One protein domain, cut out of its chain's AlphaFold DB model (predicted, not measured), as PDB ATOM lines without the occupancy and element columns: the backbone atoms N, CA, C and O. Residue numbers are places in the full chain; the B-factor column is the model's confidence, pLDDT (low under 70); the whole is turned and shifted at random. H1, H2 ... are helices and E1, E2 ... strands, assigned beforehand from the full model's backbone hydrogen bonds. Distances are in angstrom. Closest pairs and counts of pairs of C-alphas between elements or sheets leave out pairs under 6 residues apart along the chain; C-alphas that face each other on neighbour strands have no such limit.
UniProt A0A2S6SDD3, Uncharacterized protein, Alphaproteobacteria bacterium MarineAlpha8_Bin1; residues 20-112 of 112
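Overview. This is residues 20 to 112 of the 112 residues of an uncharacterized protein of Alphaproteobacteria bacterium MarineAlpha8_Bin1 (UniProt A0A2S6SDD3). A rod is built along one long helix, H1; H2 folds back from the far end of H1 to make a helical hairpin with it, while the short H3 and H5 pack on the first half of H1 and H4 packs on H5. At the end of the rod where H1 begins, the short strands E1 and E2 pair as a small antiparallel sheet, which brings both ends of the printed part together. The printed part has 93 residues, with five named helices and two named strands in the order E1 H1 H2 H3 H4 H5 E2, and its class is mostly helix. It is compact, with a radius of gyration of the C-alphas of 14.0 A, and spans 48 by 23 by 16 A.

Arrangement. Start at E1, residues 20 to 22, and look for its antiparallel neighbour E2, residues 109 to 111, at 142 degrees; N 110 and O 21 are within hydrogen-bond range at 3.1 A. Next comes the hub H1, residues 24 to 47, whose residues 41 to 47 touch residues 55 to 59 of H2, residues 52 to 69. This hairpin has a shallow tilt of 26 degrees, opposite ways, with the closest C-alphas, those of Lys 45 and Gln 55, 6.3 A apart. H3, residues 71 to 78, touches residues 26 to 33 of H1, at a shallow tilt of 19 degrees, opposite ways; the closest C-alphas, of Ile 33 and Gly 72, are 5.3 A apart. H4, residues 83 to 96, is close to H1 but not clearly touching, with the C-alphas of Ile 34 and Leu 93 closest at 7.7 A. H5, residues 102 to 106, touches residues 26 to 34 of H1, closest at the C-alphas of Gly 30 and Tyr 105, 4.9 A. H5 also touches residues 85 to 89 of H4, closest at the C-alphas of Tyr 89 and Tyr 104, 5.5 A. H3 and H5 are apart. Every O i to N i+4 pair is within hydrogen-bond range in H3 and H4, against 19 of 20 in H1, 13 of 14 in H2 and 0 of 1 in H5, where 2 of 2 O i to N i+3 pairs are.

Along the chain. Find C-alpha 20 at (-1.571, 42.099, 12.678), where E1 begins. H1 runs 35.1 A from C-alpha 24 at (4.266, 43.207, 1.508); H2 measures 25.4 A, H3 10.7 A and H4 19.9 A. After H5, E2 ends at C-alpha 111, (0.578, 46.755, 13.445).

Size, cuts and confidence. The two C-alphas farthest apart, of Asn 50 and Asp 112, are 48.7 A apart. The printed part has no cut and each link is tight. Mean pLDDT of the printed part is 86.5; residues 20 to 22, 104 to 106 and 110 to 112 are under 70.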
ATOM      1  N   GLU A  20      -2.714  42.285  13.569       60.06
ATOM      2  CA  GLU A  20      -1.571  42.099  12.678       60.06
ATOM      3  C   GLU A  20      -2.076  41.689  11.283       60.06
ATOM      4  O   GLU A  20      -2.631  40.600  11.106       60.06
ATOM      5  N   ALA A  21      -1.880  42.549  10.283       65.56
ATOM      6  CA  ALA A  21      -2.231  42.274   8.892       65.56
ATOM      7  C   ALA A  21      -0.977  41.961   8.062       65.56
ATOM      8  O   ALA A  21       0.102  42.529   8.271       65.56
ATOM      9  N   TYR A  22      -1.100  41.033   7.105       68.12
ATOM     10  CA  TYR A  22      -0.023  40.783   6.145       68.12
ATOM     11  C   TYR A  22       0.258  42.052   5.347       68.12
ATOM     12  O   TYR A  22      -0.656  42.648   4.779       68.12
ATOM     13  N   ASN A  23       1.531  42.435   5.267       76.94
ATOM     14  CA  ASN A  23       1.949  43.599   4.511       76.94
ATOM     15  C   ASN A  23       3.231  43.298   3.734       76.94
ATOM     16  O   ASN A  23       4.270  42.962   4.308       76.94
ATOM     17  N   TYR A  24       3.151  43.455   2.414       82.44
ATOM     18  CA  TYR A  24       4.266  43.207   1.508       82.44
ATOM     19  C   TYR A  24       5.460  44.144   1.760       82.44
ATOM     20  O   TYR A  24       6.605  43.729   1.610       82.44
ATOM     21  N   LEU A  25       5.228  45.381   2.211       87.31
ATOM     22  CA  LEU A  25       6.307  46.296   2.583       87.31
ATOM     23  C   LEU A  25       7.108  45.744   3.767       87.31
ATOM     24  O   LEU A  25       8.329  45.696   3.687       87.31
ATOM     25  N   CYS A  26       6.451  45.267   4.827       86.44
ATOM     26  CA  CYS A  26       7.146  44.693   5.988       86.44
ATOM     27  C   CYS A  26       7.934  43.429   5.634       86.44
ATOM     28  O   CYS A  26       9.022  43.203   6.162       86.44
ATOM     29  N   HIS A  27       7.420  42.646   4.687       85.00
ATOM     30  CA  HIS A  27       8.145  41.529   4.093       85.00
ATOM     31  C   HIS A  27       9.430  41.993   3.379       85.00
ATOM     32  O   HIS A  27      10.507  41.460   3.645       85.00
ATOM     33  N   VAL A  28       9.349  43.035   2.541       88.25
ATOM     34  CA  VAL A  28      10.518  43.641   1.871       88.25
ATOM     35  C   VAL A  28      11.520  44.209   2.879       88.25
ATOM     36  O   VAL A  28      12.716  43.954   2.754       88.25
ATOM     37  N   ARG A  29      11.053  44.897   3.929       89.12
ATOM     38  CA  ARG A  29      11.921  45.408   5.006       89.12
ATOM     39  C   ARG A  29      12.684  44.293   5.721       89.12
ATOM     40  O   ARG A  29      13.832  44.487   6.100       89.12
ATOM     41  N   GLY A  30      12.085  43.111   5.864       86.19
ATOM     42  CA  GLY A  30      12.786  41.938   6.384       86.19
ATOM     43  C   GLY A  30      13.994  41.537   5.525       86.19
ATOM     44  O   GLY A  30      15.065  41.268   6.074       86.19
ATOM     45  N   TYR A  31      13.871  41.574   4.192       87.50
ATOM     46  CA  TYR A  31      14.986  41.282   3.278       87.50
ATOM     47  C   TYR A  31      16.128  42.292   3.361       87.50
ATOM     48  O   TYR A  31      17.296  41.907   3.316       87.50
ATOM     49  N   GLU A  32      15.795  43.572   3.527       88.50
ATOM     50  CA  GLU A  32      16.778  44.648   3.712       88.50
ATOM     51  C   GLU A  32      17.623  44.459   4.984       88.50
ATOM     52  O   GLU A  32      18.675  45.078   5.127       88.50
ATOM     53  N   ILE A  33      17.183  43.581   5.893       89.69
ATOM     54  CA  ILE A  33      17.907  43.194   7.101       89.69
ATOM     55  C   ILE A  33      18.686  41.885   6.914       89.69
ATOM     56  O   ILE A  33      19.870  41.860   7.253       89.69
ATOM     57  N   ILE A  34      18.084  40.816   6.360       88.56
ATOM     58  CA  ILE A  34      18.767  39.504   6.292       88.56
ATOM     59  C   ILE A  34      19.995  39.550   5.396       88.56
ATOM     60  O   ILE A  34      21.039  39.030   5.774       88.56
ATOM     61  N   PHE A  35      19.887  40.162   4.214       89.06
ATOM     62  CA  PHE A  35      20.932  40.016   3.208       89.06
ATOM     63  C   PHE A  35      22.232  40.699   3.621       89.06
ATOM     64  O   PHE A  35      23.269  40.036   3.570       89.06
ATOM     65  N   PRO A  36      22.226  41.956   4.109       90.75
ATOM     66  CA  PRO A  36      23.467  42.564   4.571       90.75
ATOM     67  C   PRO A  36      24.010  41.884   5.837       90.75
ATOM     68  O   PRO A  36      25.223  41.875   6.049       90.75
ATOM     69  N   TYR A  37      23.140  41.294   6.667       92.06
ATOM     70  CA  TYR A  37      23.567  40.510   7.826       92.06
ATOM     71  C   TYR A  37      24.303  39.231   7.406       92.06
ATOM     72  O   TYR A  37      25.449  39.029   7.809       92.06
ATOM     73  N   GLU A  38      23.682  38.397   6.565       91.06
ATOM     74  CA  GLU A  38      24.274  37.159   6.034       91.06
ATOM     75  C   GLU A  38      25.591  37.447   5.299       91.06
ATOM     76  O   GLU A  38      26.588  36.759   5.522       91.06
ATOM     77  N   GLU A  39      25.629  38.503   4.481       93.75
ATOM     78  CA  GLU A  39      26.836  38.918   3.763       93.75
ATOM     79  C   GLU A  39      27.973  39.303   4.725       93.75
ATOM     80  O   GLU A  39      29.122  38.902   4.530       93.75
ATOM     81  N   ALA A  40      27.679  40.073   5.778       94.50
ATOM     82  CA  ALA A  40      28.681  40.479   6.759       94.50
ATOM     83  C   ALA A  40      29.215  39.287   7.567       94.50
ATOM     84  O   ALA A  40      30.428  39.174   7.767       94.50
ATOM     85  N   ILE A  41      28.332  38.377   7.984       95.06
ATOM     86  CA  ILE A  41      28.709  37.122   8.640       95.06
ATOM     87  C   ILE A  41      29.649  36.317   7.746       95.06
ATOM     88  O   ILE A  41      30.716  35.908   8.205       95.06
ATOM     89  N   ASP A  42      29.276  36.090   6.485       95.69
ATOM     90  CA  ASP A  42      30.078  35.284   5.563       95.69
ATOM     91  C   ASP A  42      31.453  35.921   5.320       95.69
ATOM     92  O   ASP A  42      32.481  35.247   5.427       95.69
ATOM     93  N   LYS A  43      31.508  37.247   5.135       97.19
ATOM     94  CA  LYS A  43      32.773  37.993   5.034       97.19
ATOM     95  C   LYS A  43      33.667  37.796   6.256       97.19
ATOM     96  O   LYS A  43      34.852  37.515   6.087       97.19
ATOM     97  N   ILE A  44      33.129  37.904   7.473       96.75
ATOM     98  CA  ILE A  44      33.907  37.701   8.708       96.75
ATOM     99  C   ILE A  44      34.389  36.248   8.802       96.75
ATOM    100  O   ILE A  44      35.567  35.998   9.060       96.75
ATOM    101  N   LYS A  45      33.504  35.276   8.552       95.00
ATOM    102  CA  LYS A  45      33.852  33.849   8.609       95.00
ATOM    103  C   LYS A  45      34.942  33.484   7.601       95.00
ATOM    104  O   LYS A  45      35.840  32.718   7.940       95.00
ATOM    105  N   ASN A  46      34.902  34.065   6.405       96.94
ATOM    106  CA  ASN A  46      35.901  33.832   5.367       96.94
ATOM    107  C   ASN A  46      37.225  34.556   5.650       96.94
ATOM    108  O   ASN A  46      38.285  33.947   5.506       96.94
ATOM    109  N   ALA A  47      37.187  35.812   6.109       97.25
ATOM    110  CA  ALA A  47      38.388  36.596   6.409       97.25
ATOM    111  C   ALA A  47      39.220  36.006   7.561       97.25
ATOM    112  O   ALA A  47      40.448  36.027   7.506       97.25
ATOM    113  N   TYR A  48      38.561  35.437   8.575       96.00
ATOM    114  CA  TYR A  48      39.213  34.897   9.774       96.00
ATOM    115  C   TYR A  48      39.159  33.366   9.860       96.00
ATOM    116  O   TYR A  48      39.357  32.802  10.934       96.00
ATOM    117  N   LYS A  49      38.946  32.674   8.732       94.19
ATOM    118  CA  LYS A  49      38.799  31.207   8.660       94.19
ATOM    119  C   LYS A  49      39.918  30.427   9.367       94.19
ATOM    120  O   LYS A  49      39.671  29.359   9.916       94.19
ATOM    121  N   ASN A  50      41.142  30.958   9.355       96.25
ATOM    122  CA  ASN A  50      42.322  30.325   9.957       96.25
ATOM    123  C   ASN A  50      42.627  30.831  11.380       96.25
ATOM    124  O   ASN A  50      43.649  30.471  11.960       96.25
ATOM    125  N   SER A  51      41.783  31.694  11.946       96.06
ATOM    126  CA  SER A  51      41.996  32.322  13.254       96.06
ATOM    127  C   SER A  51      40.687  32.343  14.051       96.06
ATOM    128  O   SER A  51      40.064  33.397  14.178       96.06
ATOM    129  N   PRO A  52      40.269  31.191  14.617       92.81
ATOM    130  CA  PRO A  52      38.953  31.031  15.242       92.81
ATOM    131  C   PRO A  52      38.664  32.032  16.368       92.81
ATOM    132  O   PRO A  52      37.546  32.522  16.500       92.81
ATOM    133  N   GLU A  53      39.676  32.379  17.163       95.19
ATOM    134  CA  GLU A  53      39.533  33.356  18.246       95.19
ATOM    135  C   GLU A  53      39.260  34.771  17.708       95.19
ATOM    136  O   GLU A  53      38.350  35.459  18.171       95.19
ATOM    137  N   GLN A  54      39.997  35.188  16.673       95.56
ATOM    138  CA  GLN A  54      39.775  36.476  16.012       95.56
ATOM    139  C   GLN A  54      38.423  36.509  15.301       95.56
ATOM    140  O   GLN A  54      37.690  37.486  15.428       95.56
ATOM    141  N   GLN A  55      38.061  35.417  14.626       96.19
ATOM    142  CA  GLN A  55      36.759  35.253  13.990       96.19
ATOM    143  C   GLN A  55      35.623  35.468  14.993       96.19
ATOM    144  O   GLN A  55      34.712  36.250  14.730       96.19
ATOM    145  N   ASN A  56      35.693  34.824  16.161       94.31
ATOM    146  CA  ASN A  56      34.686  34.978  17.206       94.31
ATOM    147  C   ASN A  56      34.617  36.423  17.728       94.31
ATOM    148  O   ASN A  56      33.532  36.989  17.858       94.31
ATOM    149  N   ASN A  57      35.770  37.051  17.965       96.44
ATOM    150  CA  ASN A  57      35.830  38.441  18.415       96.44
ATOM    151  C   ASN A  57      35.202  39.412  17.404       96.44
ATOM    152  O   ASN A  57      34.463  40.317  17.799       96.44
ATOM    153  N   GLU A  58      35.448  39.225  16.108       96.56
ATOM    154  CA  GLU A  58      34.860  40.068  15.062       96.56
ATOM    155  C   GLU A  58      33.361  39.820  14.872       96.56
ATOM    156  O   GLU A  58      32.605  40.782  14.722       96.56
ATOM    157  N   LEU A  59      32.898  38.569  14.980       94.56
ATOM    158  CA  LEU A  59      31.466  38.256  14.990       94.56
ATOM    159  C   LEU A  59      30.756  38.942  16.168       94.56
ATOM    160  O   LEU A  59      29.716  39.571  15.976       94.56
ATOM    161  N   LEU A  60      31.337  38.903  17.371       93.19
ATOM    162  CA  LEU A  60      30.780  39.585  18.545       93.19
ATOM    163  C   LEU A  60      30.727  41.108  18.366       93.19
ATOM    164  O   LEU A  60      29.720  41.734  18.705       93.19
ATOM    165  N   LYS A  61      31.784  41.721  17.814       94.44
ATOM    166  CA  LYS A  61      31.793  43.159  17.493       94.44
ATOM    167  C   LYS A  61      30.737  43.513  16.452       94.44
ATOM    168  O   LYS A  61      30.089  44.551  16.565       94.44
ATOM    169  N   PHE A  62      30.581  42.679  15.427       94.56
ATOM    170  CA  PHE A  62      29.567  42.869  14.400       94.56
ATOM    171  C   PHE A  62      28.157  42.821  14.991       94.56
ATOM    172  O   PHE A  62      27.415  43.778  14.802       94.56
ATOM    173  N   ARG A  63      27.823  41.786  15.773       90.88
ATOM    174  CA  ARG A  63      26.501  41.644  16.406       90.88
ATOM    175  C   ARG A  63      26.137  42.853  17.274       90.88
ATOM    176  O   ARG A  63      25.064  43.417  17.099       90.88
ATOM    177  N   LYS A  64      27.070  43.326  18.111       90.62
ATOM    178  CA  LYS A  64      26.864  44.532  18.937       90.62
ATOM    179  C   LYS A  64      26.560  45.782  18.108       90.62
ATOM    180  O   LYS A  64      25.715  46.577  18.495       90.62
ATOM    181  N   ARG A  65      27.250  45.972  16.978       90.56
ATOM    182  CA  ARG A  65      26.985  47.106  16.072       90.56
ATOM    183  C   ARG A  65      25.674  46.938  15.315       90.56
ATOM    184  O   ARG A  65      24.958  47.909  15.122       90.56
ATOM    185  N   PHE A  66      25.353  45.717  14.900       89.88
ATOM    186  CA  PHE A  66      24.129  45.412  14.170       89.88
ATOM    187  C   PHE A  66      22.869  45.768  14.973       89.88
ATOM    188  O   PHE A  66      21.947  46.366  14.428       89.88
ATOM    189  N   GLU A  67      22.849  45.482  16.274       80.56
ATOM    190  CA  GLU A  67      21.712  45.818  17.143       80.56
ATOM    191  C   GLU A  67      21.476  47.332  17.295       80.56
ATOM    192  O   GLU A  67      20.343  47.756  17.525       80.56
ATOM    193  N   ILE A  68      22.529  48.147  17.163       83.69
ATOM    194  CA  ILE A  68      22.485  49.593  17.427       83.69
ATOM    195  C   ILE A  68      22.308  50.394  16.130       83.69
ATOM    196  O   ILE A  68      21.440  51.262  16.051       83.69
ATOM    197  N   ASP A  69      23.110  50.089  15.107       81.06
ATOM    198  CA  ASP A  69      23.362  50.995  13.979       81.06
ATOM    199  C   ASP A  69      22.744  50.526  12.656       81.06
ATOM    200  O   ASP A  69      22.892  51.181  11.620       81.06
ATOM    201  N   PHE A  70      22.076  49.372  12.634       87.81
ATOM    202  CA  PHE A  70      21.645  48.799  11.368       87.81
ATOM    203  C   PHE A  70      20.445  49.545  10.766       87.81
ATOM    204  O   PHE A  70      19.308  49.437  11.227       87.81
ATOM    205  N   TYR A  71      20.690  50.277   9.676       87.25
ATOM    206  CA  TYR A  71      19.704  51.157   9.039       87.25
ATOM    207  C   TYR A  71      18.402  50.446   8.632       87.25
ATOM    208  O   TYR A  71      17.319  51.011   8.792       87.25
ATOM    209  N   GLY A  72      18.472  49.182   8.196       86.00
ATOM    210  CA  GLY A  72      17.282  48.396   7.850       86.00
ATOM    211  C   GLY A  72      16.302  48.210   9.018       86.00
ATOM    212  O   GLY A  72      15.093  48.190   8.800       86.00
ATOM    213  N   ILE A  73      16.786  48.183  10.268       87.69
ATOM    214  CA  ILE A  73      15.936  48.137  11.472       87.69
ATOM    215  C   ILE A  73      15.135  49.442  11.603       87.69
ATOM    216  O   ILE A  73      13.947  49.417  11.929       87.69
ATOM    217  N   SER A  74      15.757  50.589  11.316       89.12
ATOM    218  CA  SER A  74      15.080  51.894  11.323       89.12
ATOM    219  C   SER A  74      14.019  51.990  10.220       89.12
ATOM    220  O   SER A  74      12.893  52.430  10.468       89.12
ATOM    221  N   LEU A  75      14.332  51.496   9.019       89.50
ATOM    222  CA  LEU A  75      13.379  51.432   7.906       89.50
ATOM    223  C   LEU A  75      12.183  50.524   8.215       89.50
ATOM    224  O   LEU A  75      11.045  50.876   7.912       89.50
ATOM    225  N   TYR A  76      12.423  49.383   8.864       88.12
ATOM    226  CA  TYR A  76      11.364  48.481   9.307       88.12
ATOM    227  C   TYR A  76      10.427  49.162  10.318       88.12
ATOM    228  O   TYR A  76       9.209  49.147  10.148       88.12
ATOM    229  N   LYS A  77      10.989  49.816  11.344       88.44
ATOM    230  CA  LYS A  77      10.208  50.518  12.377       88.44
ATOM    231  C   LYS A  77       9.417  51.697  11.810       88.44
ATOM    232  O   LYS A  77       8.243  51.860  12.124       88.44
ATOM    233  N   SER A  78      10.040  52.503  10.950       88.88
ATOM    234  CA  SER A  78       9.387  53.668  10.329       88.88
ATOM    235  C   SER A  78       8.281  53.292   9.338       88.88
ATOM    236  O   SER A  78       7.381  54.095   9.107       88.88
ATOM    237  N   ALA A  79       8.296  52.069   8.801       87.88
ATOM    238  CA  ALA A  79       7.224  51.529   7.968       87.88
ATOM    239  C   ALA A  79       5.986  51.048   8.760       87.88
ATOM    240  O   ALA A  79       5.047  50.545   8.147       87.88
ATOM    241  N   GLY A  80       5.968  51.174  10.096       86.94
ATOM    242  CA  GLY A  80       4.845  50.732  10.937       86.94
ATOM    243  C   GLY A  80       4.762  49.210  11.121       86.94
ATOM    244  O   GLY A  80       3.706  48.666  11.438       86.94
ATOM    245  N   CYS A  81       5.866  48.501  10.890       87.94
ATOM    246  CA  CYS A  81       5.907  47.048  10.988       87.94
ATOM    247  C   CYS A  81       6.018  46.555  12.446       87.94
ATOM    248  O   CYS A  81       6.537  47.250  13.320       87.94
ATOM    249  N   SER A  82       5.546  45.333  12.717       87.69
ATOM    250  CA  SER A  82       5.460  44.745  14.063       87.69
ATOM    251  C   SER A  82       6.820  44.607  14.737       87.69
ATOM    252  O   SER A  82       7.684  43.857  14.275       87.69
ATOM    253  N   ASN A  83       6.987  45.310  15.863       86.25
ATOM    254  CA  ASN A  83       8.178  45.219  16.708       86.25
ATOM    255  C   ASN A  83       8.338  43.823  17.323       86.25
ATOM    256  O   ASN A  83       9.463  43.373  17.483       86.25
ATOM    257  N   ALA A  84       7.239  43.121  17.627       86.00
ATOM    258  CA  ALA A  84       7.307  41.760  18.160       86.00
ATOM    259  C   ALA A  84       7.930  40.799  17.135       86.00
ATOM    260  O   ALA A  84       8.867  40.071  17.456       86.00
ATOM    261  N   ARG A  85       7.485  40.881  15.873       85.31
ATOM    262  CA  ARG A  85       8.059  40.100  14.763       85.31
ATOM    263  C   ARG A  85       9.503  40.467  14.473       85.31
ATOM    264  O   ARG A  85      10.307  39.588  14.177       85.31
ATOM    265  N   LEU A  86       9.840  41.750  14.590       87.31
ATOM    266  CA  LEU A  86      11.217  42.203  14.462       87.31
ATOM    267  C   LEU A  86      12.111  41.576  15.533       87.31
ATOM    268  O   LEU A  86      13.184  41.099  15.194       87.31
ATOM    269  N   THR A  87      11.674  41.538  16.793       88.00
ATOM    270  CA  THR A  87      12.443  40.915  17.880       88.00
ATOM    271  C   THR A  87      12.678  39.429  17.623       88.00
ATOM    272  O   THR A  87      13.830  39.015  17.585       88.00
ATOM    273  N   GLU A  88      11.625  38.649  17.340       86.69
ATOM    274  CA  GLU A  88      11.746  37.209  17.027       86.69
ATOM    275  C   GLU A  88      12.748  36.949  15.892       86.69
ATOM    276  O   GLU A  88      13.539  36.003  15.910       86.69
ATOM    277  N   TYR A  89      12.718  37.820  14.891       88.06
ATOM    278  CA  TYR A  89      13.593  37.734  13.744       88.06
ATOM    279  C   TYR A  89      15.048  38.092  14.062       88.06
ATOM    280  O   TYR A  89      15.947  37.352  13.666       88.06
ATOM    281  N   LEU A  90      15.291  39.189  14.784       88.75
ATOM    282  CA  LEU A  90      16.638  39.582  15.206       88.75
ATOM    283  C   LEU A  90      17.254  38.523  16.129       88.75
ATOM    284  O   LEU A  90      18.418  38.168  15.941       88.75
ATOM    285  N   ASP A  91      16.461  37.955  17.039       89.56
ATOM    286  CA  ASP A  91      16.879  36.849  17.903       89.56
ATOM    287  C   ASP A  91      17.324  35.639  17.072       89.56
ATOM    288  O   ASP A  91      18.393  35.073  17.319       89.56
ATOM    289  N   CYS A  92      16.560  35.282  16.032       90.56
ATOM    290  CA  CYS A  92      16.963  34.229  15.102       90.56
ATOM    291  C   CYS A  92      18.302  34.553  14.428       90.56
ATOM    292  O   CYS A  92      19.203  33.706  14.425       90.56
ATOM    293  N   LEU A  93      18.458  35.762  13.871       89.56
ATOM    294  CA  LEU A  93      19.677  36.158  13.158       89.56
ATOM    295  C   LEU A  93      20.908  36.016  14.059       89.56
ATOM    296  O   LEU A  93      21.893  35.392  13.662       89.56
ATOM    297  N   LEU A  94      20.828  36.534  15.286       88.12
ATOM    298  CA  LEU A  94      21.919  36.517  16.260       88.12
ATOM    299  C   LEU A  94      22.258  35.109  16.759       88.12
ATOM    300  O   LEU A  94      23.436  34.809  16.974       88.12
ATOM    301  N   ALA A  95      21.251  34.250  16.933       88.38
ATOM    302  CA  ALA A  95      21.434  32.885  17.421       88.38
ATOM    303  C   ALA A  95      22.026  31.941  16.363       88.38
ATOM    304  O   ALA A  95      22.754  31.007  16.702       88.38
ATOM    305  N   THR A  96      21.719  32.173  15.085       88.50
ATOM    306  CA  THR A  96      22.014  31.227  13.991       88.50
ATOM    307  C   THR A  96      23.039  31.744  12.984       88.50
ATOM    308  O   THR A  96      23.369  31.044  12.023       88.50
ATOM    309  N   ASP A  97      23.537  32.968  13.175       86.94
ATOM    310  CA  ASP A  97      24.270  33.719  12.156       86.94
ATOM    311  C   ASP A  97      23.481  33.847  10.837       86.94
ATOM    312  O   ASP A  97      24.043  33.735   9.746       86.94
ATOM    313  N   GLY A  98      22.167  34.051  10.942       81.50
ATOM    314  CA  GLY A  98      21.257  34.239   9.810       81.50
ATOM    315  C   GLY A  98      20.753  32.955   9.152       81.50
ATOM    316  O   GLY A  98      19.861  33.017   8.306       81.50
ATOM    317  N   LYS A  99      21.263  31.783   9.550       85.06
ATOM    318  CA  LYS A  99      20.822  30.506   8.979       85.06
ATOM    319  C   LYS A  99      19.374  30.201   9.347       85.06
ATOM    320  O   LYS A  99      18.974  30.297  10.499       85.06
ATOM    321  N   ASP A 100      18.597  29.805   8.343       82.88
ATOM    322  CA  ASP A 100      17.202  29.363   8.481       82.88
ATOM    323  C   ASP A 100      16.222  30.420   9.027       82.88
ATOM    324  O   ASP A 100      15.040  30.142   9.226       82.88
ATOM    325  N   CYS A 101      16.640  31.685   9.140       84.44
ATOM    326  CA  CYS A 101      15.776  32.775   9.604       84.44
ATOM    327  C   CYS A 101      14.800  33.298   8.544       84.44
ATOM    328  O   CYS A 101      14.011  34.208   8.801       84.44
ATOM    329  N   ARG A 102      14.817  32.717   7.339       77.38
ATOM    330  CA  ARG A 102      13.991  33.172   6.215       77.38
ATOM    331  C   ARG A 102      12.491  33.075   6.488       77.38
ATOM    332  O   ARG A 102      11.712  33.886   5.992       77.38
ATOM    333  N   ILE A 103      12.086  32.109   7.311       75.19
ATOM    334  CA  ILE A 103      10.685  31.934   7.696       75.19
ATOM    335  C   ILE A 103      10.136  33.164   8.436       75.19
ATOM    336  O   ILE A 103       8.978  33.527   8.235       75.19
ATOM    337  N   TYR A 104      10.971  33.872   9.198       69.88
ATOM    338  CA  TYR A 104      10.540  34.994  10.027       69.88
ATOM    339  C   TYR A 104      10.210  36.245   9.211       69.88
ATOM    340  O   TYR A 104       9.223  36.913   9.513       69.88
ATOM    341  N   TYR A 105      10.933  36.547   8.121       67.38
ATOM    342  CA  TYR A 105      10.554  37.709   7.308       67.38
ATOM    343  C   TYR A 105       9.227  37.484   6.555       67.38
ATOM    344  O   TYR A 105       8.444  38.419   6.383       67.38
ATOM    345  N   SER A 106       8.914  36.238   6.160       68.69
ATOM    346  CA  SER A 106       7.615  35.875   5.550       68.69
ATOM    347  C   SER A 106       6.436  36.076   6.513       68.69
ATOM    348  O   SER A 106       5.279  36.258   6.114       68.69
ATOM    349  N   GLN A 107       6.747  36.106   7.808       71.62
ATOM    350  CA  GLN A 107       5.823  36.333   8.908       71.62
ATOM    351  C   GLN A 107       5.776  37.798   9.355       71.62
ATOM    352  O   GLN A 107       5.036  38.106  10.281       71.62
ATOM    353  N   MET A 108       6.476  38.719   8.681       76.19
ATOM    354  CA  MET A 108       6.424  40.148   9.009       76.19
ATOM    355  C   MET A 108       5.047  40.728   8.700       76.19
ATOM    356  O   MET A 108       4.423  40.407   7.682       76.19
ATOM    357  N   ARG A 109       4.558  41.572   9.604       72.19
ATOM    358  CA  ARG A 109       3.210  42.153   9.588       72.19
ATOM    359  C   ARG A 109       3.288  43.638   9.919       72.19
ATOM    360  O   ARG A 109       4.246  44.057  10.571       72.19
ATOM    361  N   ILE A 110       2.289  44.413   9.500       67.62
ATOM    362  CA  ILE A 110       2.044  45.728  10.112       67.62
ATOM    363  C   ILE A 110       1.307  45.556  11.432       67.62
ATOM    364  O   ILE A 110       0.607  44.561  11.631       67.62
ATOM    365  N   VAL A 111       1.477  46.533  12.311       62.62
ATOM    366  CA  VAL A 111       0.578  46.755  13.445       62.62
ATOM    367  C   VAL A 111      -0.471  47.747  12.942       62.62
ATOM    368  O   VAL A 111      -0.088  48.858  12.583       62.62
ATOM    369  N   ASP A 112      -1.739  47.332  12.837       50.41
ATOM    370  CA  ASP A 112      -2.864  48.239  12.522       50.41
ATOM    371  C   ASP A 112      -3.100  49.278  13.630       50.41
ATOM    372  O   ASP A 112      -3.100  48.877  14.818       50.41
TER     373      ASP A 112